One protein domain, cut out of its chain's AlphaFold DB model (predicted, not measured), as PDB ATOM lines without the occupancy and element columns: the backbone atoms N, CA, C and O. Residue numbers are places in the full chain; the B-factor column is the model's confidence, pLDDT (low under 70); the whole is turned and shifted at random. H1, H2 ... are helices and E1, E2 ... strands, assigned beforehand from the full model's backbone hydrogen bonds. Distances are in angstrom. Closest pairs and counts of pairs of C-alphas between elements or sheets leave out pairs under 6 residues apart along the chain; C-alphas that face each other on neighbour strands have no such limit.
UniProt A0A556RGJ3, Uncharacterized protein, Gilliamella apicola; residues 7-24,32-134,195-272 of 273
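This is residues 7 to 24, 32 to 134 and 195 to 272 of the 273 residues of an uncharacterized protein of Gilliamella apicola (UniProt A0A556RGJ3). Five strands, E1 E2 E3 E5 E4 round the ring, make a small closed barrel, with H2 and H3 packed on its outside and the long helix H1 reaching away as an arm, its residues 46 to 56 standing free. H4 and the short H5 make a small group beyond E6, and a long unnamed stretch, residues 237 to 268, leads back to E7 beside E1. The printed part has 199 residues, with five named helices and seven named strands in the order E1 H1 H2 E2 E3 E4 E5 E6 H3 H4 H5 E7; the class is mixed and so is the pairing in the barrel. The whole is elongated, 67 by 42 by 35 A, and only just loose, close to compact, with a radius of gyration of the C-alphas of 20.0 A.

Round the ring run E1, residues 7 to 18, E2, residues 76 to 82, E3, residues 85 to 91, E5, residues 113 to 121, and E4, residues 101 to 110. E1 bends by 98 degrees at residue 10 and is antiparallel to E2 (N 13 to O 81, 2.8 A) and to E4 (N 8 to O 104, 2.8 A). H1, residues 41 to 62, is not on the barrel; it is close to but not clearly touching H2, residues 66 to 71, with C-alphas 60 and 69 closest at 6.3 A. H2 is on the barrel, outside it, at a height of 9.3 A. E2 and E3 form a hairpin (N 78 to O 89, 3.0 A), and E3 is parallel to E5 (N 116 to O 88, 2.8 A). E4, E5 and E6, residues 126 to 128, form a meander, each strand the antiparallel neighbour of the one before, with N 105 to O 118 at 2.8 A and N 121 to O 126 at 2.8 A. H3, residues 195 to 206, is on the barrel, outside it, at a height of 8.8 A, and lies only just over E4 and E5, with 3 of its C-alphas falling on each; its closest C-alphas to E4 are those of Ile 203 and Val 105, 6.7 A. H4, residues 217 to 230, is near E6 and with its residues 224 to 228 alone touches H5, residues 233 to 236, where C-alphas 227 and 235 are closest at 6.5 A. E7, residues 269 to 272, is parallel to E1 (N 9 to O 270, 2.8 A). Each O i to N i+4 pair is within hydrogen-bond range in H1, H2, H3 and H4; H5 is too short for one.

E1 begins at C-alpha 7 (66.018, 2.048, 348.256) and measures 23.5 A; H1 measures 30.8 A, E4 23.4 A, E5 20.6 A, H4 19.9 A and H3 16.7 A. H1 ends at C-alpha 62 (76.228, 18.880, 331.571), and E7 ends at C-alpha 272 (58.565, 2.054, 356.075).

The C-alphas farthest apart, of Ala 35 and Asp 237, are 68.2 A apart. Residues 25 to 31 and 135 to 194 are not printed; the gaps are 21.4 A and 11.7 A between C-alphas. Of the links printed whole, H5 to E7 is long. Confidence is under 70 at 54 residues, among them residues 32 to 69.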
ATOM      1  N   LEU A   7      67.048   3.068 348.406       92.12
ATOM      2  CA  LEU A   7      66.018   2.048 348.256       92.12
ATOM      3  C   LEU A   7      64.949   2.261 349.329       92.12
ATOM      4  O   LEU A   7      65.233   2.132 350.514       92.12
ATOM      5  N   LEU A   8      63.732   2.590 348.911       92.00
ATOM      6  CA  LEU A   8      62.585   2.766 349.796       92.00
ATOM      7  C   LEU A   8      61.734   1.499 349.791       92.00
ATOM      8  O   LEU A   8      61.242   1.098 348.736       92.00
ATOM      9  N   LYS A   9      61.546   0.890 350.955       92.62
ATOM     10  CA  LYS A   9      60.749  -0.323 351.138       92.62
ATOM     11  C   LYS A   9      59.502  -0.010 351.949       92.62
ATOM     12  O   LYS A   9      59.549   0.807 352.861       92.62
ATOM     13  N   GLY A  10      58.386  -0.642 351.607       91.00
ATOM     14  CA  GLY A  10      57.160  -0.531 352.391       91.00
ATOM     15  C   GLY A  10      55.905  -0.807 351.577       91.00
ATOM     16  O   GLY A  10      55.962  -1.247 350.425       91.00
ATOM     17  N   ARG A  11      54.749  -0.546 352.189       91.69
ATOM     18  CA  ARG A  11      53.440  -0.745 351.552       91.69
ATOM     19  C   ARG A  11      52.911   0.538 350.932       91.69
ATOM     20  O   ARG A  11      52.985   1.611 351.532       91.69
ATOM     21  N   VAL A  12      52.344   0.409 349.736       90.88
ATOM     22  CA  VAL A  12      51.769   1.539 348.998       90.88
ATOM     23  C   VAL A  12      50.445   1.973 349.616       90.88
ATOM     24  O   VAL A  12      49.524   1.176 349.754       90.88
ATOM     25  N   ASN A  13      50.311   3.266 349.879       89.00
ATOM     26  CA  ASN A  13      49.088   3.929 350.310       89.00
ATOM     27  C   ASN A  13      48.744   5.075 349.346       89.00
ATOM     28  O   ASN A  13      49.629   5.744 348.816       89.00
ATOM     29  N   TYR A  14      47.449   5.329 349.142       86.44
ATOM     30  CA  TYR A  14      46.932   6.461 348.356       86.44
ATOM     31  C   TYR A  14      47.585   6.633 346.972       86.44
ATOM     32  O   TYR A  14      48.084   7.708 346.635       86.44
ATOM     33  N   LEU A  15      47.597   5.570 346.167       89.38
ATOM     34  CA  LEU A  15      48.078   5.637 344.792       89.38
ATOM     35  C   LEU A  15      47.134   6.451 343.901       89.38
ATOM     36  O   LEU A  15      45.979   6.082 343.690       89.38
ATOM     37  N   THR A  16      47.683   7.503 343.302       87.56
ATOM     38  CA  THR A  16      47.044   8.309 342.262       87.56
ATOM     39  C   THR A  16      47.860   8.206 340.980       87.56
ATOM     40  O   THR A  16      49.025   8.612 340.936       87.56
ATOM     41  N   VAL A  17      47.238   7.688 339.921       85.62
ATOM     42  CA  VAL A  17      47.836   7.588 338.584       85.62
ATOM     43  C   VAL A  17      47.245   8.674 337.699       85.62
ATOM     44  O   VAL A  17      46.033   8.764 337.524       85.62
ATOM     45  N   PHE A  18      48.111   9.506 337.133       81.75
ATOM     46  CA  PHE A  18      47.722  10.555 336.204       81.75
ATOM     47  C   PHE A  18      47.864   9.994 334.793       81.75
ATOM     48  O   PHE A  18      48.929  10.079 334.172       81.75
ATOM     49  N   GLU A  19      46.795   9.363 334.302       72.19
ATOM     50  CA  GLU A  19      46.741   8.922 332.914       72.19
ATOM     51  C   GLU A  19      46.932  10.123 331.990       72.19
ATOM     52  O   GLU A  19      46.269  11.157 332.106       72.19
ATOM     53  N   LYS A  20      47.847   9.980 331.029       52.78
ATOM     54  CA  LYS A  20      47.866  10.879 329.883       52.78
ATOM     55  C   LYS A  20      46.562  10.644 329.128       52.78
ATOM     56  O   LYS A  20      46.442   9.648 328.414       52.78
ATOM     57  N   THR A  21      45.627  11.589 329.208       36.75
ATOM     58  CA  THR A  21      44.668  11.798 328.123       36.75
ATOM     59  C   THR A  21      45.480  11.749 326.837       36.75
ATOM     60  O   THR A  21      46.477  12.468 326.712       36.75
ATOM     61  N   LYS A  22      45.123  10.847 325.914       38.47
ATOM     62  CA  LYS A  22      45.653  10.840 324.549       38.47
ATOM     63  C   LYS A  22      45.308  12.192 323.934       38.47
ATOM     64  O   LYS A  22      44.306  12.334 323.243       38.47
ATOM     65  N   THR A  23      46.120  13.205 324.198       30.11
ATOM     66  CA  THR A  23      46.174  14.395 323.376       30.11
ATOM     67  C   THR A  23      46.677  13.871 322.045       30.11
ATOM     68  O   THR A  23      47.863  13.588 321.874       30.11
ATOM     69  N   LYS A  24      45.733  13.647 321.119       28.38
ATOM     70  CA  LYS A  24      46.008  13.816 319.698       28.38
ATOM     71  C   LYS A  24      46.827  15.093 319.634       28.38
ATOM     72  O   LYS A  24      46.328  16.163 319.970       28.38
ATOM     73  N   LEU A  32      52.441  28.112 306.811       40.50
ATOM     74  CA  LEU A  32      53.629  28.942 306.569       40.50
ATOM     75  C   LEU A  32      54.754  28.180 305.847       40.50
ATOM     76  O   LEU A  32      55.769  28.760 305.483       40.50
ATOM     77  N   THR A  33      54.589  26.870 305.651       43.66
ATOM     78  CA  THR A  33      55.643  25.939 305.217       43.66
ATOM     79  C   THR A  33      55.610  25.582 303.731       43.66
ATOM     80  O   THR A  33      56.537  24.942 303.247       43.66
ATOM     81  N   LYS A  34      54.585  25.991 302.976       42.91
ATOM     82  CA  LYS A  34      54.401  25.521 301.590       42.91
ATOM     83  C   LYS A  34      55.206  26.258 300.514       42.91
ATOM     84  O   LYS A  34      55.214  25.783 299.392       42.91
ATOM     85  N   ALA A  35      55.882  27.369 300.821       45.25
ATOM     86  CA  ALA A  35      56.504  28.209 299.783       45.25
ATOM     87  C   ALA A  35      58.043  28.319 299.837       45.25
ATOM     88  O   ALA A  35      58.626  28.905 298.936       45.25
ATOM     89  N   PHE A  36      58.717  27.772 300.857       44.41
ATOM     90  CA  PHE A  36      60.173  27.957 301.043       44.41
ATOM     91  C   PHE A  36      60.978  26.646 301.186       44.41
ATOM     92  O   PHE A  36      62.194  26.689 301.359       44.41
ATOM     93  N   ILE A  37      60.321  25.478 301.144       49.31
ATOM     94  CA  ILE A  37      60.888  24.181 301.574       49.31
ATOM     95  C   ILE A  37      61.338  23.272 300.417       49.31
ATOM     96  O   ILE A  37      61.926  22.229 300.677       49.31
ATOM     97  N   GLU A  38      61.140  23.628 299.152       56.72
ATOM     98  CA  GLU A  38      61.145  22.592 298.107       56.72
ATOM     99  C   GLU A  38      62.492  21.994 297.671       56.72
ATOM    100  O   GLU A  38      62.453  21.013 296.945       56.72
ATOM    101  N   GLU A  39      63.661  22.411 298.181       52.06
ATOM    102  CA  GLU A  39      64.860  21.567 297.956       52.06
ATOM    103  C   GLU A  39      66.006  21.728 298.965       52.06
ATOM    104  O   GLU A  39      66.587  20.735 299.396       52.06
ATOM    105  N   TYR A  40      66.290  22.942 299.452       52.28
ATOM    106  CA  TYR A  40      67.426  23.182 300.368       52.28
ATOM    107  C   TYR A  40      67.025  23.554 301.809       52.28
ATOM    108  O   TYR A  40      67.806  23.372 302.747       52.28
ATOM    109  N   GLY A  41      65.788  24.017 302.022       52.22
ATOM    110  CA  GLY A  41      65.291  24.425 303.343       52.22
ATOM    111  C   GLY A  41      65.067  23.254 304.305       52.22
ATOM    112  O   GLY A  41      65.315  23.379 305.504       52.22
ATOM    113  N   GLY A  42      64.669  22.088 303.788       58.53
ATOM    114  CA  GLY A  42      64.473  20.882 304.597       58.53
ATOM    115  C   GLY A  42      65.770  20.373 305.228       58.53
ATOM    116  O   GLY A  42      65.776  20.009 306.402       58.53
ATOM    117  N   PHE A  43      66.881  20.413 304.486       55.59
ATOM    118  CA  PHE A  43      68.181  19.943 304.965       55.59
ATOM    119  C   PHE A  43      68.764  20.861 306.043       55.59
ATOM    120  O   PHE A  43      69.184  20.387 307.096       55.59
ATOM    121  N   ILE A  44      68.701  22.182 305.840       60.56
ATOM    122  CA  ILE A  44      69.150  23.165 306.839       60.56
ATOM    123  C   ILE A  44      68.292  23.074 308.106       60.56
ATOM    124  O   ILE A  44      68.830  23.049 309.211       60.56
ATOM    125  N   MET A  45      66.968  22.946 307.974       63.16
ATOM    126  CA  MET A  45      66.082  22.763 309.128       63.16
ATOM    127  C   MET A  45      66.318  21.428 309.839       63.16
ATOM    128  O   MET A  45      66.294  21.391 311.067       63.16
ATOM    129  N   ALA A  46      66.592  20.346 309.108       59.66
ATOM    130  CA  ALA A  46      66.951  19.056 309.693       59.66
ATOM    131  C   ALA A  46      68.275  19.139 310.464       59.66
ATOM    132  O   ALA A  46      68.353  18.638 311.583       59.66
ATOM    133  N   ILE A  47      69.280  19.829 309.918       66.75
ATOM    134  CA  ILE A  47      70.556  20.090 310.594       66.75
ATOM    135  C   ILE A  47      70.339  20.937 311.850       66.75
ATOM    136  O   ILE A  47      70.837  20.581 312.915       66.75
ATOM    137  N   LEU A  48      69.568  22.024 311.773       67.06
ATOM    138  CA  LEU A  48      69.274  22.878 312.927       67.06
ATOM    139  C   LEU A  48      68.496  22.126 314.013       67.06
ATOM    140  O   LEU A  48      68.805  22.269 315.195       67.06
ATOM    141  N   LEU A  49      67.530  21.286 313.634       68.06
ATOM    142  CA  LEU A  49      66.821  20.401 314.562       68.06
ATOM    143  C   LEU A  49      67.768  19.371 315.184       68.06
ATOM    144  O   LEU A  49      67.694  19.131 316.389       68.06
ATOM    145  N   LEU A  50      68.684  18.802 314.399       64.50
ATOM    146  CA  LEU A  50      69.698  17.866 314.875       64.50
ATOM    147  C   LEU A  50      70.622  18.544 315.898       64.50
ATOM    148  O   LEU A  50      70.721  18.071 317.029       64.50
ATOM    149  N   PHE A  51      71.198  19.704 315.572       65.00
ATOM    150  CA  PHE A  51      71.994  20.501 316.511       65.00
ATOM    151  C   PHE A  51      71.200  20.886 317.757       65.00
ATOM    152  O   PHE A  51      71.711  20.746 318.865       65.00
ATOM    153  N   TYR A  52      69.939  21.295 317.612       69.00
ATOM    154  CA  TYR A  52      69.071  21.589 318.749       69.00
ATOM    155  C   TYR A  52      68.887  20.366 319.657       69.00
ATOM    156  O   TYR A  52      68.995  20.494 320.875       69.00
ATOM    157  N   THR A  53      68.650  19.171 319.101       65.12
ATOM    158  CA  THR A  53      68.518  17.942 319.905       65.12
ATOM    159  C   THR A  53      69.813  17.564 320.614       65.12
ATOM    160  O   THR A  53      69.768  17.237 321.799       65.12
ATOM    161  N   ILE A  54      70.958  17.697 319.939       65.56
ATOM    162  CA  ILE A  54      72.283  17.437 320.513       65.56
ATOM    163  C   ILE A  54      72.562  18.421 321.645       65.56
ATOM    164  O   ILE A  54      72.900  17.999 322.746       65.56
ATOM    165  N   ILE A  55      72.381  19.723 321.403       65.75
ATOM    166  CA  ILE A  55      72.589  20.765 322.411       65.75
ATOM    167  C   ILE A  55      71.634  20.548 323.580       65.75
ATOM    168  O   ILE A  55      72.083  20.576 324.714       65.75
ATOM    169  N   ARG A  56      70.347  20.267 323.349       65.81
ATOM    170  CA  ARG A  56      69.382  19.973 324.421       65.81
ATOM    171  C   ARG A  56      69.847  18.803 325.284       65.81
ATOM    172  O   ARG A  56      69.839  18.917 326.506       65.81
ATOM    173  N   ASP A  57      70.237  17.689 324.674       63.22
ATOM    174  CA  ASP A  57      70.607  16.483 325.413       63.22
ATOM    175  C   ASP A  57      71.967  16.656 326.114       63.22
ATOM    176  O   ASP A  57      72.093  16.281 327.279       63.22
ATOM    177  N   MET A  58      72.929  17.347 325.490       64.38
ATOM    178  CA  MET A  58      74.193  17.764 326.113       64.38
ATOM    179  C   MET A  58      73.963  18.721 327.285       64.38
ATOM    180  O   MET A  58      74.478  18.493 328.370       64.38
ATOM    181  N   VAL A  59      73.148  19.759 327.112       63.28
ATOM    182  CA  VAL A  59      72.796  20.724 328.162       63.28
ATOM    183  C   VAL A  59      72.135  20.010 329.341       63.28
ATOM    184  O   VAL A  59      72.431  20.320 330.481       63.28
ATOM    185  N   VAL A  60      71.301  18.998 329.118       58.78
ATOM    186  CA  VAL A  60      70.680  18.210 330.202       58.78
ATOM    187  C   VAL A  60      71.675  17.294 330.929       58.78
ATOM    188  O   VAL A  60      71.473  16.972 332.103       58.78
ATOM    189  N   ILE A  61      72.718  16.842 330.232       58.53
ATOM    190  CA  ILE A  61      73.788  16.004 330.789       58.53
ATOM    191  C   ILE A  61      74.787  16.861 331.578       58.53
ATOM    192  O   ILE A  61      75.148  16.500 332.696       58.53
ATOM    193  N   PHE A  62      75.208  17.993 331.011       55.97
ATOM    194  CA  PHE A  62      76.228  18.880 331.571       55.97
ATOM    195  C   PHE A  62      75.668  19.908 332.557       55.97
ATOM    196  O   PHE A  62      76.392  20.326 333.458       55.97
ATOM    197  N   ILE A  63      74.387  20.288 332.459       55.41
ATOM    198  CA  ILE A  63      73.712  21.031 333.527       55.41
ATOM    199  C   ILE A  63      73.248  20.017 334.582       55.41
ATOM    200  O   ILE A  63      72.359  19.207 334.309       55.41
ATOM    201  N   PRO A  64      73.744  20.098 335.830       55.09
ATOM    202  CA  PRO A  64      73.408  19.166 336.911       55.09
ATOM    203  C   PRO A  64      71.968  19.322 337.444       55.09
ATOM    204  O   PRO A  64      71.644  18.853 338.536       55.09
ATOM    205  N   SER A  65      71.079  19.993 336.703       64.56
ATOM    206  CA  SER A  65      69.708  20.259 337.126       64.56
ATOM    207  C   SER A  65      68.887  18.971 337.102       64.56
ATOM    208  O   SER A  65      68.308  18.575 336.085       64.56
ATOM    209  N   LYS A  66      68.802  18.327 338.268       68.56
ATOM    210  CA  LYS A  66      67.981  17.130 338.511       68.56
ATOM    211  C   LYS A  66      66.522  17.335 338.094       68.56
ATOM    212  O   LYS A  66      65.879  16.413 337.599       68.56
ATOM    213  N   THR A  67      66.009  18.556 338.229       65.94
ATOM    214  CA  THR A  67      64.645  18.933 337.836       65.94
ATOM    215  C   THR A  67      64.433  18.800 336.329       65.94
ATOM    216  O   THR A  67      63.442  18.215 335.882       65.94
ATOM    217  N   LEU A  68      65.391  19.280 335.528       62.66
ATOM    218  CA  LEU A  68      65.352  19.146 334.074       62.66
ATOM    219  C   LEU A  68      65.490  17.677 333.663       62.66
ATOM    220  O   LEU A  68      64.754  17.197 332.794       62.66
ATOM    221  N   GLN A  69      66.365  16.936 334.349       66.12
ATOM    222  CA  GLN A  69      66.513  15.502 334.134       66.12
ATOM    223  C   GLN A  69      65.177  14.778 334.357       66.12
ATOM    224  O   GLN A  69      64.699  14.101 333.452       66.12
ATOM    225  N   ARG A  70      64.472  15.005 335.463       72.06
ATOM    226  CA  ARG A  70      63.180  14.342 335.746       72.06
ATOM    227  C   ARG A  70      62.062  14.707 334.772       72.06
ATOM    228  O   ARG A  70      61.292  13.837 334.362       72.06
ATOM    229  N   LYS A  71      61.980  15.969 334.333       70.00
ATOM    230  CA  LYS A  71      60.930  16.424 333.397       70.00
ATOM    231  C   LYS A  71      60.938  15.632 332.087       70.00
ATOM    232  O   LYS A  71      59.876  15.293 331.568       70.00
ATOM    233  N   LEU A  72      62.131  15.296 331.614       67.75
ATOM    234  CA  LEU A  72      62.404  14.587 330.361       67.75
ATOM    235  C   LEU A  72      62.217  13.061 330.441       67.75
ATOM    236  O   LEU A  72      62.273  12.394 329.410       67.75
ATOM    237  N   ILE A  73      61.991  12.497 331.634       78.56
ATOM    238  CA  ILE A  73      61.635  11.081 331.773       78.56
ATOM    239  C   ILE A  73      60.252  10.863 331.150       78.56
ATOM    240  O   ILE A  73      59.304  11.613 331.418       78.56
ATOM    241  N   LYS A  74      60.148   9.840 330.297       80.19
ATOM    242  CA  LYS A  74      58.905   9.436 329.637       80.19
ATOM    243  C   LYS A  74      58.226   8.340 330.463       80.19
ATOM    244  O   LYS A  74      58.890   7.458 330.989       80.19
ATOM    245  N   GLY A  75      56.904   8.406 330.562       82.62
ATOM    246  CA  GLY A  75      56.093   7.452 331.314       82.62
ATOM    247  C   GLY A  75      54.781   8.078 331.774       82.62
ATOM    248  O   GLY A  75      54.557   9.280 331.584       82.62
ATOM    249  N   THR A  76      53.938   7.252 332.373       85.50
ATOM    250  CA  THR A  76      52.738   7.635 333.112       85.50
ATOM    251  C   THR A  76      53.165   8.185 334.466       85.50
ATOM    252  O   THR A  76      53.972   7.570 335.164       85.50
ATOM    253  N   TYR A  77      52.690   9.382 334.808       88.88
ATOM    254  CA  TYR A  77      53.035  10.016 336.077       88.88
ATOM    255  C   TYR A  77      52.161   9.447 337.193       88.88
ATOM    256  O   TYR A  77      50.962   9.244 337.005       88.88
ATOM    257  N   PHE A  78      52.753   9.214 338.357       90.81
ATOM    258  CA  PHE A  78      52.027   8.786 339.544       90.81
ATOM    259  C   PHE A  78      52.557   9.459 340.795       90.81
ATOM    260  O   PHE A  78      53.701   9.915 340.853       90.81
ATOM    261  N   CYS A  79      51.698   9.469 341.802       91.62
ATOM    262  CA  CYS A  79      52.015   9.866 343.155       91.62
ATOM    263  C   CYS A  79      51.430   8.822 344.102       91.62
ATOM    264  O   CYS A  79      50.278   8.424 343.939       91.62
ATOM    265  N   CYS A  80      52.193   8.398 345.100       92.38
ATOM    266  CA  CYS A  80      51.673   7.587 346.196       92.38
ATOM    267  C   CYS A  80      52.408   7.902 347.499       92.38
ATOM    268  O   CYS A  80      53.299   8.753 347.544       92.38
ATOM    269  N   TYR A  81      51.991   7.237 348.566       91.25
ATOM    270  CA  TYR A  81      52.685   7.212 349.839       91.25
ATOM    271  C   TYR A  81      53.229   5.812 350.089       91.25
ATOM    272  O   TYR A  81      52.580   4.824 349.754       91.25
ATOM    273  N   VAL A  82      54.414   5.726 350.673       90.44
ATOM    274  CA  VAL A  82      54.960   4.484 351.230       90.44
ATOM    275  C   VAL A  82      55.212   4.772 352.701       90.44
ATOM    276  O   VAL A  82      56.019   5.646 353.017       90.44
ATOM    277  N   GLY A  83      54.417   4.156 353.578       86.00
ATOM    278  CA  GLY A  83      54.300   4.596 354.973       86.00
ATOM    279  C   GLY A  83      53.923   6.078 355.060       86.00
ATOM    280  O   GLY A  83      52.884   6.488 354.532       86.00
ATOM    281  N   ASN A  84      54.787   6.886 355.678       87.19
ATOM    282  CA  ASN A  84      54.597   8.337 355.822       87.19
ATOM    283  C   ASN A  84      55.314   9.174 354.748       87.19
ATOM    284  O   ASN A  84      55.285  10.409 354.786       87.19
ATOM    285  N   ILE A  85      55.964   8.527 353.783       90.81
ATOM    286  CA  ILE A  85      56.799   9.189 352.782       90.81
ATOM    287  C   ILE A  85      56.017   9.397 351.493       90.81
ATOM    288  O   ILE A  85      55.491   8.452 350.908       90.81
ATOM    289  N   LYS A  86      55.991  10.641 351.001       92.31
ATOM    290  CA  LYS A  86      55.391  10.958 349.703       92.31
ATOM    291  C   LYS A  86      56.375  10.644 348.582       92.31
ATOM    292  O   LYS A  86      57.501  11.150 348.568       92.31
ATOM    293  N   VAL A  87      55.920   9.884 347.595       92.44
ATOM    294  CA  VAL A  87      56.711   9.536 346.418       92.44
ATOM    295  C   VAL A  87      55.996   9.931 345.134       92.44
ATOM    296  O   VAL A  87      54.776   9.829 345.014       92.44
ATOM    297  N   GLU A  88      56.770  10.392 344.161       92.81
ATOM    298  CA  GLU A  88      56.296  10.708 342.817       92.81
ATOM    299  C   GLU A  88      57.220  10.101 341.767       92.81
ATOM    300  O   GLU A  88      58.419   9.959 341.988       92.81
ATOM    301  N   GLY A  89      56.697   9.746 340.601       89.12
ATOM    302  CA  GLY A  89      57.526   9.128 339.573       89.12
ATOM    303  C   GLY A  89      56.858   9.048 338.217       89.12
ATOM    304  O   GLY A  89      55.699   9.426 338.037       89.12
ATOM    305  N   LYS A  90      57.621   8.560 337.237       88.81
ATOM    306  CA  LYS A  90      57.129   8.261 335.889       88.81
ATOM    307  C   LYS A  90      57.601   6.880 335.462       88.81
ATOM    308  O   LYS A  90      58.804   6.670 335.333       88.81
ATOM    309  N   LEU A  91      56.660   5.980 335.202       86.94
ATOM    310  CA  LEU A  91      56.929   4.597 334.786       86.94
ATOM    311  C   LEU A  91      56.156   4.273 333.509       86.94
ATOM    312  O   LEU A  91      55.208   4.977 333.172       86.94
ATOM    313  N   GLU A  92      56.585   3.263 332.759       80.81
ATOM    314  CA  GLU A  92      55.893   2.841 331.538       80.81
ATOM    315  C   GLU A  92      54.484   2.327 331.848       80.81
ATOM    316  O   GLU A  92      53.519   2.903 331.346       80.81
ATOM    317  N   ASP A  93      54.384   1.369 332.768       77.38
ATOM    318  CA  ASP A  93      53.129   0.785 333.235       77.38
ATOM    319  C   ASP A  93      53.078   0.784 334.767       77.38
ATOM    320  O   ASP A  93      54.073   0.512 335.443       77.38
ATOM    321  N   ILE A  94      51.910   1.115 335.324       79.25
ATOM    322  CA  ILE A  94      51.683   1.221 336.771       79.25
ATOM    323  C   ILE A  94      50.517   0.317 337.123       79.25
ATOM    324  O   ILE A  94      49.372   0.619 336.797       79.25
ATOM    325  N   ILE A  95      50.828  -0.819 337.744       78.81
ATOM    326  CA  ILE A  95      49.851  -1.893 337.969       78.81
ATOM    327  C   ILE A  95      49.741  -2.265 339.462       78.81
ATOM    328  O   ILE A  95      48.794  -2.944 339.861       78.81
ATOM    329  N   PHE A  96      50.667  -1.788 340.301       82.88
ATOM    330  CA  PHE A  96      50.595  -1.967 341.752       82.88
ATOM    331  C   PHE A  96      49.391  -1.228 342.350       82.88
ATOM    332  O   PHE A  96      48.912  -0.233 341.803       82.88
ATOM    333  N   LYS A  97      48.885  -1.732 343.475       86.69
ATOM    334  CA  LYS A  97      47.680  -1.253 344.163       86.69
ATOM    335  C   LYS A  97      47.995  -0.826 345.594       86.69
ATOM    336  O   LYS A  97      49.061  -1.112 346.132       86.69
ATOM    337  N   ASN A  98      47.033  -0.154 346.226       87.88
ATOM    338  CA  ASN A  98      47.116   0.140 347.655       87.88
ATOM    339  C   ASN A  98      47.229  -1.168 348.457       87.88
ATOM    340  O   ASN A  98      46.458  -2.100 348.231       87.88
ATOM    341  N   GLY A  99      48.170  -1.210 349.394       86.75
ATOM    342  CA  GLY A  99      48.495  -2.363 350.228       86.75
ATOM    343  C   GLY A  99      49.587  -3.275 349.666       86.75
ATOM    344  O   GLY A  99      50.104  -4.090 350.427       86.75
ATOM    345  N   ASP A 100      49.972  -3.135 348.392       88.44
ATOM    346  CA  ASP A 100      51.060  -3.934 347.823       88.44
ATOM    347  C   ASP A 100      52.406  -3.538 348.449       88.44
ATOM    348  O   ASP A 100      52.704  -2.349 348.613       88.44
ATOM    349  N   TYR A 101      53.222  -4.542 348.776       90.56
ATOM    350  CA  TYR A 101      54.612  -4.340 349.172       90.56
ATOM    351  C   TYR A 101      55.471  -4.060 347.938       90.56
ATOM    352  O   TYR A 101      55.419  -4.783 346.936       90.56
ATOM    353  N   VAL A 102      56.254  -2.988 348.011       91.50
ATOM    354  CA  VAL A 102      57.099  -2.517 346.916       91.50
ATOM    355  C   VAL A 102      58.458  -2.076 347.438       91.50
ATOM    356  O   VAL A 102      58.595  -1.564 348.548       91.50
ATOM    357  N   GLU A 103      59.468  -2.219 346.589       92.81
ATOM    358  CA  GLU A 103      60.805  -1.693 346.825       92.81
ATOM    359  C   GLU A 103      61.131  -0.701 345.704       92.81
ATOM    360  O   GLU A 103      61.319  -1.064 344.541       92.81
ATOM    361  N   MET A 104      61.135   0.585 346.033       93.69
ATOM    362  CA  MET A 104      61.296   1.675 345.081       93.69
ATOM    363  C   MET A 104      62.733   2.189 345.076       93.69
ATOM    364  O   MET A 104      63.283   2.553 346.114       93.69
ATOM    365  N   VAL A 105      63.330   2.298 343.892       93.19
ATOM    366  CA  VAL A 105      64.612   2.986 343.701       93.19
ATOM    367  C   VAL A 105      64.335   4.477 343.589       93.19
ATOM    368  O   VAL A 105      63.716   4.931 342.621       93.19
ATOM    369  N   VAL A 106      64.790   5.239 344.579       92.50
ATOM    370  CA  VAL A 106      64.390   6.629 344.773       92.50
ATOM    371  C   VAL A 106      65.560   7.591 344.926       92.50
ATOM    372  O   VAL A 106      66.663   7.251 345.349       92.50
ATOM    373  N   GLU A 107      65.298   8.852 344.610       91.25
ATOM    374  CA  GLU A 107      66.180   9.965 344.934       91.25
ATOM    375  C   GLU A 107      65.414  11.032 345.707       91.25
ATOM    376  O   GLU A 107      64.347  11.485 345.279       91.25
ATOM    377  N   GLN A 108      65.986  11.479 346.824       87.81
ATOM    378  CA  GLN A 108      65.399  12.554 347.612       87.81
ATOM    379  C   GLN A 108      65.316  13.849 346.791       87.81
ATOM    380  O   GLN A 108      66.263  14.248 346.101       87.81
ATOM    381  N   THR A 109      64.153  14.492 346.847       84.62
ATOM    382  CA  THR A 109      63.865  15.758 346.156       84.62
ATOM    383  C   THR A 109      63.764  16.894 347.152       84.62
ATOM    384  O   THR A 109      64.440  17.905 347.014       84.62
ATOM    385  N   GLU A 110      62.947  16.682 348.177       83.75
ATOM    386  CA  GLU A 110      62.758  17.572 349.314       83.75
ATOM    387  C   GLU A 110      62.689  16.711 350.580       83.75
ATOM    388  O   GLU A 110      62.672  15.476 350.514       83.75
ATOM    389  N   LYS A 111      62.614  17.351 351.749       82.62
ATOM    390  CA  LYS A 111      62.389  16.646 353.013       82.62
ATOM    391  C   LYS A 111      61.117  15.790 352.901       82.62
ATOM    392  O   LYS A 111      60.044  16.316 352.619       82.62
ATOM    393  N   ASN A 112      61.260  14.481 353.096       81.88
ATOM    394  CA  ASN A 112      60.195  13.471 353.003       81.88
ATOM    395  C   ASN A 112      59.466  13.394 351.645       81.88
ATOM    396  O   ASN A 112      58.351  12.873 351.575       81.88
ATOM    397  N   LYS A 113      60.087  13.888 350.563       88.44
ATOM    398  CA  LYS A 113      59.585  13.719 349.193       88.44
ATOM    399  C   LYS A 113      60.648  13.118 348.295       88.44
ATOM    400  O   LYS A 113      61.755  13.653 348.175       88.44
ATOM    401  N   TYR A 114      60.279  12.054 347.599       91.62
ATOM    402  CA  TYR A 114      61.206  11.283 346.781       91.62
ATOM    403  C   TYR A 114      60.701  11.120 345.354       91.62
ATOM    404  O   TYR A 114      59.502  10.988 345.116       91.62
ATOM    405  N   PHE A 115      61.641  11.123 344.407       91.38
ATOM    406  CA  PHE A 115      61.369  10.814 343.011       91.38
ATOM    407  C   PHE A 115      61.756   9.363 342.713       91.38
ATOM    408  O   PHE A 115      62.888   8.962 342.986       91.38
ATOM    409  N   VAL A 116      60.834   8.598 342.137       91.69
ATOM    410  CA  VAL A 116      60.980   7.167 341.848       91.69
ATOM    411  C   VAL A 116      61.516   6.962 340.434       91.69
ATOM    412  O   VAL A 116      60.948   7.463 339.460       91.69
ATOM    413  N   TYR A 117      62.594   6.186 340.325       90.19
ATOM    414  CA  TYR A 117      63.215   5.802 339.055       90.19
ATOM    415  C   TYR A 117      62.907   4.368 338.638       90.19
ATOM    416  O   TYR A 117      62.916   4.096 337.445       90.19
ATOM    417  N   ALA A 118      62.648   3.467 339.582       91.06
ATOM    418  CA  ALA A 118      62.189   2.111 339.306       91.06
ATOM    419  C   ALA A 118      61.416   1.567 340.505       91.06
ATOM    420  O   ALA A 118      61.635   2.006 341.635       91.06
ATOM    421  N   VAL A 119      60.530   0.608 340.259       91.56
ATOM    422  CA  VAL A 119      59.765  -0.073 341.311       91.56
ATOM    423  C   VAL A 119      59.944  -1.567 341.142       91.56
ATOM    424  O   VAL A 119      59.691  -2.096 340.066       91.56
ATOM    425  N   ARG A 120      60.367  -2.244 342.201       90.44
ATOM    426  CA  ARG A 120      60.431  -3.699 342.284       90.44
ATOM    427  C   ARG A 120      59.243  -4.196 343.103       90.44
ATOM    428  O   ARG A 120      58.932  -3.635 344.152       90.44
ATOM    429  N   MET A 121      58.573  -5.232 342.612       89.25
ATOM    430  CA  MET A 121      57.494  -5.936 343.304       89.25
ATOM    431  C   MET A 121      57.931  -7.375 343.589       89.25
ATOM    432  O   MET A 121      57.777  -8.232 342.708       89.25
ATOM    433  N   PRO A 122      58.430  -7.656 344.806       87.50
ATOM    434  CA  PRO A 122      58.891  -8.989 345.200       87.50
ATOM    435  C   PRO A 122      57.830 -10.068 345.009       87.50
ATOM    436  O   PRO A 122      58.107 -11.123 344.450       87.50
ATOM    437  N   LYS A 123      56.575  -9.753 345.341       86.19
ATOM    438  CA  LYS A 123      55.427 -10.646 345.167       86.19
ATOM    439  C   LYS A 123      55.326 -11.280 343.772       86.19
ATOM    440  O   LYS A 123      54.943 -12.441 343.645       86.19
ATOM    441  N   TYR A 124      55.671 -10.527 342.725       84.50
ATOM    442  CA  TYR A 124      55.565 -10.981 341.337       84.50
ATOM    443  C   TYR A 124      56.914 -11.173 340.639       84.50
ATOM    444  O   TYR A 124      56.918 -11.503 339.454       84.50
ATOM    445  N   HIS A 125      58.038 -10.926 341.323       86.69
ATOM    446  CA  HIS A 125      59.352 -10.764 340.686       86.69
ATOM    447  C   HIS A 125      59.306  -9.791 339.490       86.69
ATOM    448  O   HIS A 125      59.934 -10.004 338.455       86.69
ATOM    449  N   ALA A 126      58.521  -8.717 339.618       87.75
ATOM    450  CA  ALA A 126      58.344  -7.725 338.563       87.75
ATOM    451  C   ALA A 126      59.164  -6.463 338.854       87.75
ATOM    452  O   ALA A 126      59.248  -6.011 339.998       87.75
ATOM    453  N   LEU A 127      59.742  -5.878 337.811       88.69
ATOM    454  CA  LEU A 127      60.519  -4.649 337.857       88.69
ATOM    455  C   LEU A 127      59.949  -3.649 336.846       88.69
ATOM    456  O   LEU A 127      59.794  -3.950 335.669       88.69
ATOM    457  N   PHE A 128      59.626  -2.447 337.303       87.44
ATOM    458  CA  PHE A 128      59.031  -1.396 336.484       87.44
ATOM    459  C   PHE A 128      60.040  -0.290 336.229       87.44
ATOM    460  O   PHE A 128      60.658   0.227 337.163       87.44
ATOM    461  N   PHE A 129      60.141   0.114 334.964       85.62
ATOM    462  CA  PHE A 129      61.043   1.162 334.507       85.62
ATOM    463  C   PHE A 129      60.288   2.317 333.839       85.62
ATOM    464  O   PHE A 129      59.143   2.163 333.407       85.62
ATOM    465  N   PRO A 130      60.931   3.485 333.706       82.56
ATOM    466  CA  PRO A 130      60.469   4.536 332.825       82.56
ATOM    467  C   PRO A 130      60.496   4.090 331.365       82.56
ATOM    468  O   PRO A 130      61.350   3.303 330.947       82.56
ATOM    469  N   LYS A 131      59.601   4.666 330.566       78.31
ATOM    470  CA  LYS A 131      59.433   4.299 329.163       78.31
ATOM    471  C   LYS A 131      60.700   4.565 328.350       78.31
ATOM    472  O   LYS A 131      61.180   5.701 328.301       78.31
ATOM    473  N   GLY A 132      61.176   3.537 327.645       66.44
ATOM    474  CA  GLY A 132      62.365   3.602 326.785       66.44
ATOM    475  C   GLY A 132      63.699   3.308 327.484       66.44
ATOM    476  O   GLY A 132      64.748   3.481 326.864       66.44
ATOM    477  N   ASN A 133      63.692   2.843 328.739       62.75
ATOM    478  CA  ASN A 133      64.900   2.456 329.487       62.75
ATOM    479  C   ASN A 133      65.284   0.972 329.294       62.75
ATOM    480  O   ASN A 133      65.662   0.282 330.234       62.75
ATOM    481  N   CYS A 134      65.193   0.474 328.063       61.38
ATOM    482  CA  CYS A 134      65.281  -0.958 327.772       61.38
ATOM    483  C   CYS A 134      66.704  -1.460 327.448       61.38
ATOM    484  O   CYS A 134      66.995  -2.645 327.611       61.38
ATOM    485  N   ARG A 195      71.342   8.901 327.928       76.56
ATOM    486  CA  ARG A 195      70.733   9.310 329.193       76.56
ATOM    487  C   ARG A 195      69.860   8.230 329.833       76.56
ATOM    488  O   ARG A 195      69.977   7.994 331.034       76.56
ATOM    489  N   SER A 196      68.964   7.615 329.061       75.94
ATOM    490  CA  SER A 196      68.133   6.508 329.552       75.94
ATOM    491  C   SER A 196      69.017   5.353 330.005       75.94
ATOM    492  O   SER A 196      68.780   4.777 331.064       75.94
ATOM    493  N   SER A 197      70.097   5.102 329.267       82.56
ATOM    494  CA  SER A 197      71.076   4.080 329.608       82.56
ATOM    495  C   SER A 197      71.805   4.349 330.932       82.56
ATOM    496  O   SER A 197      71.893   3.460 331.775       82.56
ATOM    497  N   PHE A 198      72.245   5.582 331.198       83.25
ATOM    498  CA  PHE A 198      72.876   5.914 332.482       83.25
ATOM    499  C   PHE A 198      71.927   5.816 333.676       83.25
ATOM    500  O   PHE A 198      72.333   5.346 334.740       83.25
ATOM    501  N   ILE A 199      70.668   6.236 333.511       83.88
ATOM    502  CA  ILE A 199      69.642   6.060 334.549       83.88
ATOM    503  C   ILE A 199      69.471   4.566 334.844       83.88
ATOM    504  O   ILE A 199      69.486   4.170 336.007       83.88
ATOM    505  N   ASN A 200      69.392   3.737 333.801       85.31
ATOM    506  CA  ASN A 200      69.259   2.290 333.918       85.31
ATOM    507  C   ASN A 200      70.445   1.650 334.656       85.31
ATOM    508  O   ASN A 200      70.257   0.911 335.619       85.31
ATOM    509  N   ASN A 201      71.677   2.015 334.290       88.25
ATOM    510  CA  ASN A 201      72.879   1.530 334.972       88.25
ATOM    511  C   ASN A 201      72.874   1.862 336.458       88.25
ATOM    512  O   ASN A 201      73.330   1.065 337.274       88.25
ATOM    513  N   ARG A 202      72.404   3.060 336.811       87.31
ATOM    514  CA  ARG A 202      72.356   3.500 338.200       87.31
ATOM    515  C   ARG A 202      71.256   2.777 338.975       87.31
ATOM    516  O   ARG A 202      71.497   2.407 340.117       87.31
ATOM    517  N   ILE A 203      70.108   2.501 338.349       88.75
ATOM    518  CA  ILE A 203      69.057   1.642 338.919       88.75
ATOM    519  C   ILE A 203      69.608   0.239 339.190       88.75
ATOM    520  O   ILE A 203      69.556  -0.221 340.325       88.75
ATOM    521  N   TYR A 204      70.192  -0.418 338.185       89.25
ATOM    522  CA  TYR A 204      70.748  -1.765 338.340       89.25
ATOM    523  C   TYR A 204      71.882  -1.822 339.363       89.25
ATOM    524  O   TYR A 204      71.949  -2.764 340.146       89.25
ATOM    525  N   ALA A 205      72.740  -0.799 339.404       88.81
ATOM    526  CA  ALA A 205      73.781  -0.695 340.421       88.81
ATOM    527  C   ALA A 205      73.183  -0.580 341.833       88.81
ATOM    528  O   ALA A 205      73.633  -1.278 342.735       88.81
ATOM    529  N   THR A 206      72.139   0.238 342.022       89.31
ATOM    530  CA  THR A 206      71.427   0.342 343.307       89.31
ATOM    531  C   THR A 206      70.724  -0.960 343.692       89.31
ATOM    532  O   THR A 206      70.692  -1.309 344.866       89.31
ATOM    533  N   LEU A 207      70.204  -1.714 342.725       87.88
ATOM    534  CA  LEU A 207      69.581  -3.018 342.967       87.88
ATOM    535  C   LEU A 207      70.593  -4.150 343.226       87.88
ATOM    536  O   LEU A 207      70.171  -5.277 343.466       87.88
ATOM    537  N   GLY A 208      71.903  -3.872 343.187       87.50
ATOM    538  CA  GLY A 208      72.955  -4.843 343.505       87.50
ATOM    539  C   GLY A 208      73.429  -5.700 342.338       87.50
ATOM    540  O   GLY A 208      74.180  -6.657 342.528       87.50
ATOM    541  N   TYR A 209      73.036  -5.366 341.111       87.25
ATOM    542  CA  TYR A 209      73.503  -6.104 339.950       87.25
ATOM    543  C   TYR A 209      74.956  -5.769 339.612       87.25
ATOM    544  O   TYR A 209      75.346  -4.611 339.426       87.25
ATOM    545  N   ARG A 210      75.767  -6.820 339.463       83.19
ATOM    546  CA  ARG A 210      77.165  -6.692 339.051       83.19
ATOM    547  C   ARG A 210      77.237  -6.278 337.582       83.19
ATOM    548  O   ARG A 210      76.528  -6.821 336.746       83.19
ATOM    549  N   ASN A 211      78.154  -5.368 337.252       84.69
ATOM    550  CA  ASN A 211      78.328  -4.853 335.887       84.69
ATOM    551  C   ASN A 211      77.033  -4.259 335.298       84.69
ATOM    552  O   ASN A 211      76.663  -4.576 334.170       84.69
ATOM    553  N   SER A 212      76.373  -3.368 336.042       83.94
ATOM    554  CA  SER A 212      75.096  -2.746 335.656       83.94
ATOM    555  C   SER A 212      75.053  -2.179 334.229       83.94
ATOM    556  O   SER A 212      74.020  -2.236 333.573       83.94
ATOM    557  N   TRP A 213      76.188  -1.707 333.711       83.00
ATOM    558  CA  TRP A 213      76.357  -1.195 332.348       83.00
ATOM    559  C   TRP A 213      76.184  -2.227 331.223       83.00
ATOM    560  O   TRP A 213      76.015  -1.841 330.062       83.00
ATOM    561  N   ARG A 214      76.233  -3.526 331.544       85.50
ATOM    562  CA  ARG A 214      75.956  -4.632 330.613       85.50
ATOM    563  C   ARG A 214      74.534  -5.159 330.722       85.50
ATOM    564  O   ARG A 214      74.099  -5.849 329.809       85.50
ATOM    565  N   HIS A 215      73.831  -4.868 331.810       83.69
ATOM    566  CA  HIS A 215      72.582  -5.555 332.087       83.69
ATOM    567  C   HIS A 215      71.426  -5.081 331.230       83.69
ATOM    568  O   HIS A 215      71.204  -3.884 331.032       83.69
ATOM    569  N   MET A 216      70.670  -6.063 330.752       80.94
ATOM    570  CA  MET A 216      69.469  -5.868 329.973       80.94
ATOM    571  C   MET A 216      68.300  -6.514 330.685       80.94
ATOM    572  O   MET A 216      68.340  -7.675 331.073       80.94
ATOM    573  N   HIS A 217      67.217  -5.754 330.771       79.88
ATOM    574  CA  HIS A 217      65.954  -6.242 331.302       79.88
ATOM    575  C   HIS A 217      65.396  -7.438 330.502       79.88
ATOM    576  O   HIS A 217      64.731  -8.294 331.067       79.88
ATOM    577  N   ALA A 218      65.693  -7.522 329.197       82.62
ATOM    578  CA  ALA A 218      65.272  -8.626 328.337       82.62
ATOM    579  C   ALA A 218      65.950  -9.957 328.704       82.62
ATOM    580  O   ALA A 218      65.302 -11.001 328.646       82.62
ATOM    581  N   ASP A 219      67.222  -9.917 329.111       85.19
ATOM    582  CA  ASP A 219      67.957 -11.110 329.542       85.19
ATOM    583  C   ASP A 219      67.399 -11.627 330.873       85.19
ATOM    584  O   ASP A 219      67.206 -12.829 331.042       85.19
ATOM    585  N   GLU A 220      67.074 -10.713 331.792       85.75
ATOM    586  CA  GLU A 220      66.414 -11.022 333.065       85.75
ATOM    587  C   GLU A 220      65.010 -11.607 332.858       85.75
ATOM    588  O   GLU A 220      64.668 -12.630 333.455       85.75
ATOM    589  N   ASP A 221      64.220 -11.021 331.956       86.56
ATOM    590  CA  ASP A 221      62.885 -11.519 331.616       86.56
ATOM    591  C   ASP A 221      62.954 -12.920 330.991       86.56
ATOM    592  O   ASP A 221      62.165 -13.811 331.328       86.56
ATOM    593  N   TYR A 222      63.930 -13.145 330.107       87.25
ATOM    594  CA  TYR A 222      64.189 -14.452 329.511       87.25
ATOM    595  C   TYR A 222      64.586 -15.483 330.572       87.25
ATOM    596  O   TYR A 222      63.971 -16.553 330.644       87.25
ATOM    597  N   ALA A 223      65.552 -15.147 331.432       87.25
ATOM    598  CA  ALA A 223      66.018 -16.016 332.507       87.25
ATOM    599  C   ALA A 223      64.879 -16.369 333.472       87.25
ATOM    600  O   ALA A 223      64.693 -17.540 333.811       87.25
ATOM    601  N   PHE A 224      64.056 -15.390 333.860       89.00
ATOM    602  CA  PHE A 224      62.872 -15.619 334.685       89.00
ATOM    603  C   PHE A 224      61.897 -16.597 334.024       89.00
ATOM    604  O   PHE A 224      61.461 -17.558 334.658       89.00
ATOM    605  N   ARG A 225      61.551 -16.397 332.745       87.25
ATOM    606  CA  ARG A 225      60.627 -17.294 332.025       87.25
ATOM    607  C   ARG A 225      61.176 -18.711 331.932       87.25
ATOM    608  O   ARG A 225      60.412 -19.669 332.072       87.25
ATOM    609  N   GLU A 226      62.476 -18.848 331.699       88.94
ATOM    610  CA  GLU A 226      63.140 -20.144 331.644       88.94
ATOM    611  C   GLU A 226      63.089 -20.862 333.001       88.94
ATOM    612  O   GLU A 226      62.665 -22.022 333.059       88.94
ATOM    613  N   MET A 227      63.438 -20.165 334.085       87.12
ATOM    614  CA  MET A 227      63.388 -20.689 335.454       87.12
ATOM    615  C   MET A 227      61.963 -21.035 335.889       87.12
ATOM    616  O   MET A 227      61.722 -22.116 336.428       87.12
ATOM    617  N   ASN A 228      60.989 -20.176 335.575       87.00
ATOM    618  CA  ASN A 228      59.575 -20.413 335.860       87.00
ATOM    619  C   ASN A 228      59.062 -21.668 335.128       87.00
ATOM    620  O   ASN A 228      58.377 -22.501 335.721       87.00
ATOM    621  N   ARG A 229      59.454 -21.870 333.859       85.81
ATOM    622  CA  ARG A 229      59.109 -23.085 333.096       85.81
ATOM    623  C   ARG A 229      59.723 -24.343 333.714       85.81
ATOM    624  O   ARG A 229      59.064 -25.381 333.745       85.81
ATOM    625  N   LYS A 230      60.971 -24.257 334.180       87.75
ATOM    626  CA  LYS A 230      61.720 -25.375 334.780       87.75
ATOM    627  C   LYS A 230      61.368 -25.639 336.247       87.75
ATOM    628  O   LYS A 230      61.804 -26.654 336.779       87.75
ATOM    629  N   ARG A 231      60.571 -24.771 336.880       82.75
ATOM    630  CA  ARG A 231      60.320 -24.780 338.330       82.75
ATOM    631  C   ARG A 231      61.613 -24.717 339.151       82.75
ATOM    632  O   ARG A 231      61.765 -25.446 340.125       82.75
ATOM    633  N   ASP A 232      62.548 -23.875 338.718       84.94
ATOM    634  CA  ASP A 232      63.888 -23.793 339.305       84.94
ATOM    635  C   ASP A 232      63.836 -23.305 340.770       84.94
ATOM    636  O   ASP A 232      63.331 -22.202 341.010       84.94
ATOM    637  N   PRO A 233      64.365 -24.067 341.749       83.06
ATOM    638  CA  PRO A 233      64.422 -23.651 343.151       83.06
ATOM    639  C   PRO A 233      65.041 -22.266 343.359       83.06
ATOM    640  O   PRO A 233      64.624 -21.544 344.257       83.06
ATOM    641  N   LEU A 234      65.974 -21.844 342.497       82.88
ATOM    642  CA  LEU A 234      66.594 -20.517 342.575       82.88
ATOM    643  C   LEU A 234      65.591 -19.365 342.447       82.88
ATOM    644  O   LEU A 234      65.848 -18.288 342.978       82.88
ATOM    645  N   LEU A 235      64.476 -19.588 341.751       82.31
ATOM    646  CA  LEU A 235      63.391 -18.620 341.622       82.31
ATOM    647  C   LEU A 235      62.347 -18.787 342.736       82.31
ATOM    648  O   LEU A 235      61.839 -17.804 343.262       82.31
ATOM    649  N   PHE A 236      61.992 -20.027 343.082       79.88
ATOM    650  CA  PHE A 236      60.884 -20.304 344.008       79.88
ATOM    651  C   PHE A 236      61.265 -20.258 345.489       79.88
ATOM    652  O   PHE A 236      60.368 -20.126 346.325       79.88
ATOM    653  N   ASP A 237      62.552 -20.377 345.804       79.44
ATOM    654  CA  ASP A 237      63.092 -20.377 347.163       79.44
ATOM    655  C   ASP A 237      64.026 -19.168 347.381       79.44
ATOM    656  O   ASP A 237      64.987 -19.226 348.152       79.44
ATOM    657  N   ASP A 238      63.746 -18.052 346.691       78.25
ATOM    658  CA  ASP A 238      64.471 -16.794 346.873       78.25
ATOM    659  C   ASP A 238      64.235 -16.231 348.285       78.25
ATOM    660  O   ASP A 238      63.176 -15.686 348.607       78.25
ATOM    661  N   LEU A 239      65.266 -16.331 349.125       77.19
ATOM    662  CA  LEU A 239      65.268 -15.841 350.506       77.19
ATOM    663  C   LEU A 239      65.000 -14.334 350.618       77.19
ATOM    664  O   LEU A 239      64.588 -13.869 351.678       77.19
ATOM    665  N   GLN A 240      65.261 -13.560 349.562       77.44
ATOM    666  CA  GLN A 240      65.053 -12.111 349.565       77.44
ATOM    667  C   GLN A 240      63.645 -11.698 349.120       77.44
ATOM    668  O   GLN A 240      63.260 -10.554 349.348       77.44
ATOM    669  N   SER A 241      62.880 -12.614 348.521       77.12
ATOM    670  CA  SER A 241      61.511 -12.379 348.051       77.12
ATOM    671  C   SER A 241      60.561 -13.464 348.586       77.12
ATOM    672  O   SER A 241      59.951 -14.196 347.807       77.12
ATOM    673  N   PRO A 242      60.382 -13.574 349.921       74.19
ATOM    674  CA  PRO A 242      59.561 -14.629 350.527       74.19
ATOM    675  C   PRO A 242      58.076 -14.542 350.139       74.19
ATOM    676  O   PRO A 242      57.345 -15.524 350.240       74.19
ATOM    677  N   GLU A 243      57.626 -13.373 349.682       73.31
ATOM    678  CA  GLU A 243      56.252 -13.115 349.244       73.31
ATOM    679  C   GLU A 243      55.963 -13.581 347.806       73.31
ATOM    680  O   GLU A 243      54.857 -13.366 347.305       73.31
ATOM    681  N   PHE A 244      56.941 -14.181 347.118       79.81
ATOM    682  CA  PHE A 244      56.801 -14.563 345.718       79.81
ATOM    683  C   PHE A 244      55.653 -15.559 345.493       79.81
ATOM    684  O   PHE A 244      55.641 -16.688 346.000       79.81
ATOM    685  N   GLU A 245      54.679 -15.165 344.672       78.00
ATOM    686  CA  GLU A 245      53.578 -16.039 344.293       78.00
ATOM    687  C   GLU A 245      54.059 -17.090 343.284       78.00
ATOM    688  O   GLU A 245      54.229 -16.829 342.095       78.00
ATOM    689  N   LYS A 246      54.192 -18.343 343.732       69.25
ATOM    690  CA  LYS A 246      54.704 -19.469 342.923       69.25
ATOM    691  C   LYS A 246      53.846 -19.840 341.690       69.25
ATOM    692  O   LYS A 246      54.153 -20.801 340.987       69.25
ATOM    693  N   ARG A 247      52.741 -19.136 341.414       60.06
ATOM    694  CA  ARG A 247      51.827 -19.387 340.280       60.06
ATOM    695  C   ARG A 247      51.554 -18.120 339.471       60.06
ATOM    696  O   ARG A 247      50.414 -17.678 339.364       60.06
ATOM    697  N   ILE A 248      52.586 -17.569 338.843       65.00
ATOM    698  CA  ILE A 248      52.426 -16.419 337.948       65.00
ATOM    699  C   ILE A 248      52.354 -16.907 336.504       65.00
ATOM    700  O   ILE A 248      53.297 -17.499 335.975       65.00
ATOM    701  N   LYS A 249      51.230 -16.623 335.836       68.69
ATOM    702  CA  LYS A 249      51.204 -16.594 334.371       68.69
ATOM    703  C   LYS A 249      51.954 -15.330 333.939       68.69
ATOM    704  O   LYS A 249      51.502 -14.249 334.316       68.69
ATOM    705  N   PRO A 250      53.065 -15.438 333.183       67.25
ATOM    706  CA  PRO A 250      53.839 -14.274 332.782       67.25
ATOM    707  C   PRO A 250      52.957 -13.283 332.021       67.25
ATOM    708  O   PRO A 250      52.414 -13.608 330.963       67.25
ATOM    709  N   ASN A 251      52.799 -12.083 332.564       70.50
ATOM    710  CA  ASN A 251      52.105 -10.995 331.906       70.50
ATOM    711  C   ASN A 251      53.053 -10.344 330.894       70.50
ATOM    712  O   ASN A 251      54.242 -10.185 331.158       70.50
ATOM    713  N   LYS A 252      52.531  -9.940 329.737       69.00
ATOM    714  CA  LYS A 252      53.315  -9.228 328.718       69.00
ATOM    715  C   LYS A 252      53.674  -7.797 329.134       69.00
ATOM    716  O   LYS A 252      54.576  -7.225 328.541       69.00
ATOM    717  N   PHE A 253      52.978  -7.246 330.127       65.06
ATOM    718  CA  PHE A 253      53.188  -5.883 330.626       65.06
ATOM    719  C   PHE A 253      54.203  -5.792 331.776       65.06
ATOM    720  O   PHE A 253      54.471  -4.702 332.268       65.06
ATOM    721  N   TYR A 254      54.757  -6.919 332.234       72.00
ATOM    722  CA  TYR A 254      55.789  -6.921 333.266       72.00
ATOM    723  C   TYR A 254      57.143  -7.244 332.654       72.00
ATOM    724  O   TYR A 254      57.259  -8.131 331.812       72.00
ATOM    725  N   THR A 255      58.159  -6.531 333.124       80.56
ATOM    726  CA  THR A 255      59.543  -6.981 333.020       80.56
ATOM    727  C   THR A 255      59.833  -7.791 334.270       80.56
ATOM    728  O   THR A 255      59.719  -7.265 335.379       80.56
ATOM    729  N   TYR A 256      60.169  -9.063 334.107       85.81
ATOM    730  CA  TYR A 256      60.496  -9.921 335.237       85.81
ATOM    731  C   TYR A 256      61.997  -9.943 335.519       85.81
ATOM    732  O   TYR A 256      62.807  -9.698 334.627       85.81
ATOM    733  N   TYR A 257      62.363 -10.243 336.762       85.06
ATOM    734  CA  TYR A 257      63.745 -10.520 337.141       85.06
ATOM    735  C   TYR A 257      63.867 -11.896 337.780       85.06
ATOM    736  O   TYR A 257      62.982 -12.359 338.502       85.06
ATOM    737  N   GLY A 258      64.977 -12.564 337.488       75.44
ATOM    738  CA  GLY A 258      65.168 -13.950 337.877       75.44
ATOM    739  C   GLY A 258      65.461 -14.114 339.364       75.44
ATOM    740  O   GLY A 258      64.736 -14.795 340.079       75.44
ATOM    741  N   ARG A 259      66.530 -13.470 339.829       79.56
ATOM    742  CA  ARG A 259      67.021 -13.570 341.206       79.56
ATOM    743  C   ARG A 259      67.153 -12.182 341.802       79.56
ATOM    744  O   ARG A 259      67.682 -11.289 341.148       79.56
ATOM    745  N   THR A 260      66.746 -12.013 343.055       83.81
ATOM    746  CA  THR A 260      66.996 -10.766 343.778       83.81
ATOM    747  C   THR A 260      68.494 -10.667 344.130       83.81
ATOM    748  O   THR A 260      69.019 -11.547 344.824       83.81
ATOM    749  N   PRO A 261      69.240  -9.662 343.630       84.62
ATOM    750  CA  PRO A 261      70.653  -9.518 343.964       84.62
ATOM    751  C   PRO A 261      70.837  -8.987 345.387       84.62
ATOM    752  O   PRO A 261      70.015  -8.232 345.902       84.62
ATOM    753  N   GLN A 262      71.973  -9.324 346.003       86.06
ATOM    754  CA  GLN A 262      72.373  -8.709 347.266       86.06
ATOM    755  C   GLN A 262      72.646  -7.217 347.069       86.06
ATOM    756  O   GLN A 262      73.398  -6.829 346.175       86.06
ATOM    757  N   LEU A 263      72.038  -6.396 347.923       87.56
ATOM    758  CA  LEU A 263      72.212  -4.952 347.874       87.56
ATOM    759  C   LEU A 263      73.650  -4.570 348.272       87.56
ATOM    760  O   LEU A 263      74.191  -5.156 349.215       87.56
ATOM    761  N   PRO A 264      74.271  -3.586 347.596       85.94
ATOM    762  CA  PRO A 264      75.550  -3.030 348.021       85.94
ATOM    763  C   PRO A 264      75.417  -2.372 349.400       85.94
ATOM    764  O   PRO A 264      74.386  -1.765 349.698       85.94
ATOM    765  N   GLN A 265      76.465  -2.446 350.225       84.69
ATOM    766  CA  GLN A 265      76.461  -1.865 351.578       84.69
ATOM    767  C   GLN A 265      76.317  -0.337 351.562       84.69
ATOM    768  O   GLN A 265      75.867   0.260 352.533       84.69
ATOM    769  N   GLU A 266      76.694   0.300 350.456       84.69
ATOM    770  CA  GLU A 266      76.659   1.748 350.281       84.69
ATOM    771  C   GLU A 266      75.270   2.284 349.888       84.69
ATOM    772  O   GLU A 266      75.097   3.501 349.774       84.69
ATOM    773  N   VAL A 267      74.291   1.407 349.636       86.81
ATOM    774  CA  VAL A 267      72.915   1.807 349.321       86.81
ATOM    775  C   VAL A 267      72.168   2.126 350.610       86.81
ATOM    776  O   VAL A 267      71.982   1.274 351.472       86.81
ATOM    777  N   GLU A 268      71.690   3.363 350.716       89.75
ATOM    778  CA  GLU A 268      70.817   3.789 351.806       89.75
ATOM    779  C   GLU A 268      69.442   3.127 351.663       89.75
ATOM    780  O   GLU A 268      68.776   3.281 350.634       89.75
ATOM    781  N   ILE A 269      69.024   2.395 352.697       90.25
ATOM    782  CA  ILE A 269      67.720   1.736 352.762       90.25
ATOM    783  C   ILE A 269      66.829   2.538 353.706       90.25
ATOM    784  O   ILE A 269      67.179   2.760 354.862       90.25
ATOM    785  N   ILE A 270      65.676   2.958 353.197       89.50
ATOM    786  CA  ILE A 270      64.612   3.595 353.968       89.50
ATOM    787  C   ILE A 270      63.505   2.556 354.088       89.50
ATOM    788  O   ILE A 270      62.931   2.166 353.071       89.50
ATOM    789  N   ASP A 271      63.241   2.085 355.301       87.31
ATOM    790  CA  ASP A 271      62.234   1.057 355.542       87.31
ATOM    791  C   ASP A 271      61.025   1.648 356.269       87.31
ATOM    792  O   ASP A 271      61.141   2.169 357.376       87.31
ATOM    793  N   GLU A 272      59.877   1.599 355.601       84.06
ATOM    794  CA  GLU A 272      58.565   2.054 356.075       84.06
ATOM    795  C   GLU A 272      57.567   0.874 356.110       84.06
ATOM    796  O   GLU A 272      56.353   1.075 356.003       84.06
TER     797      GLU A 272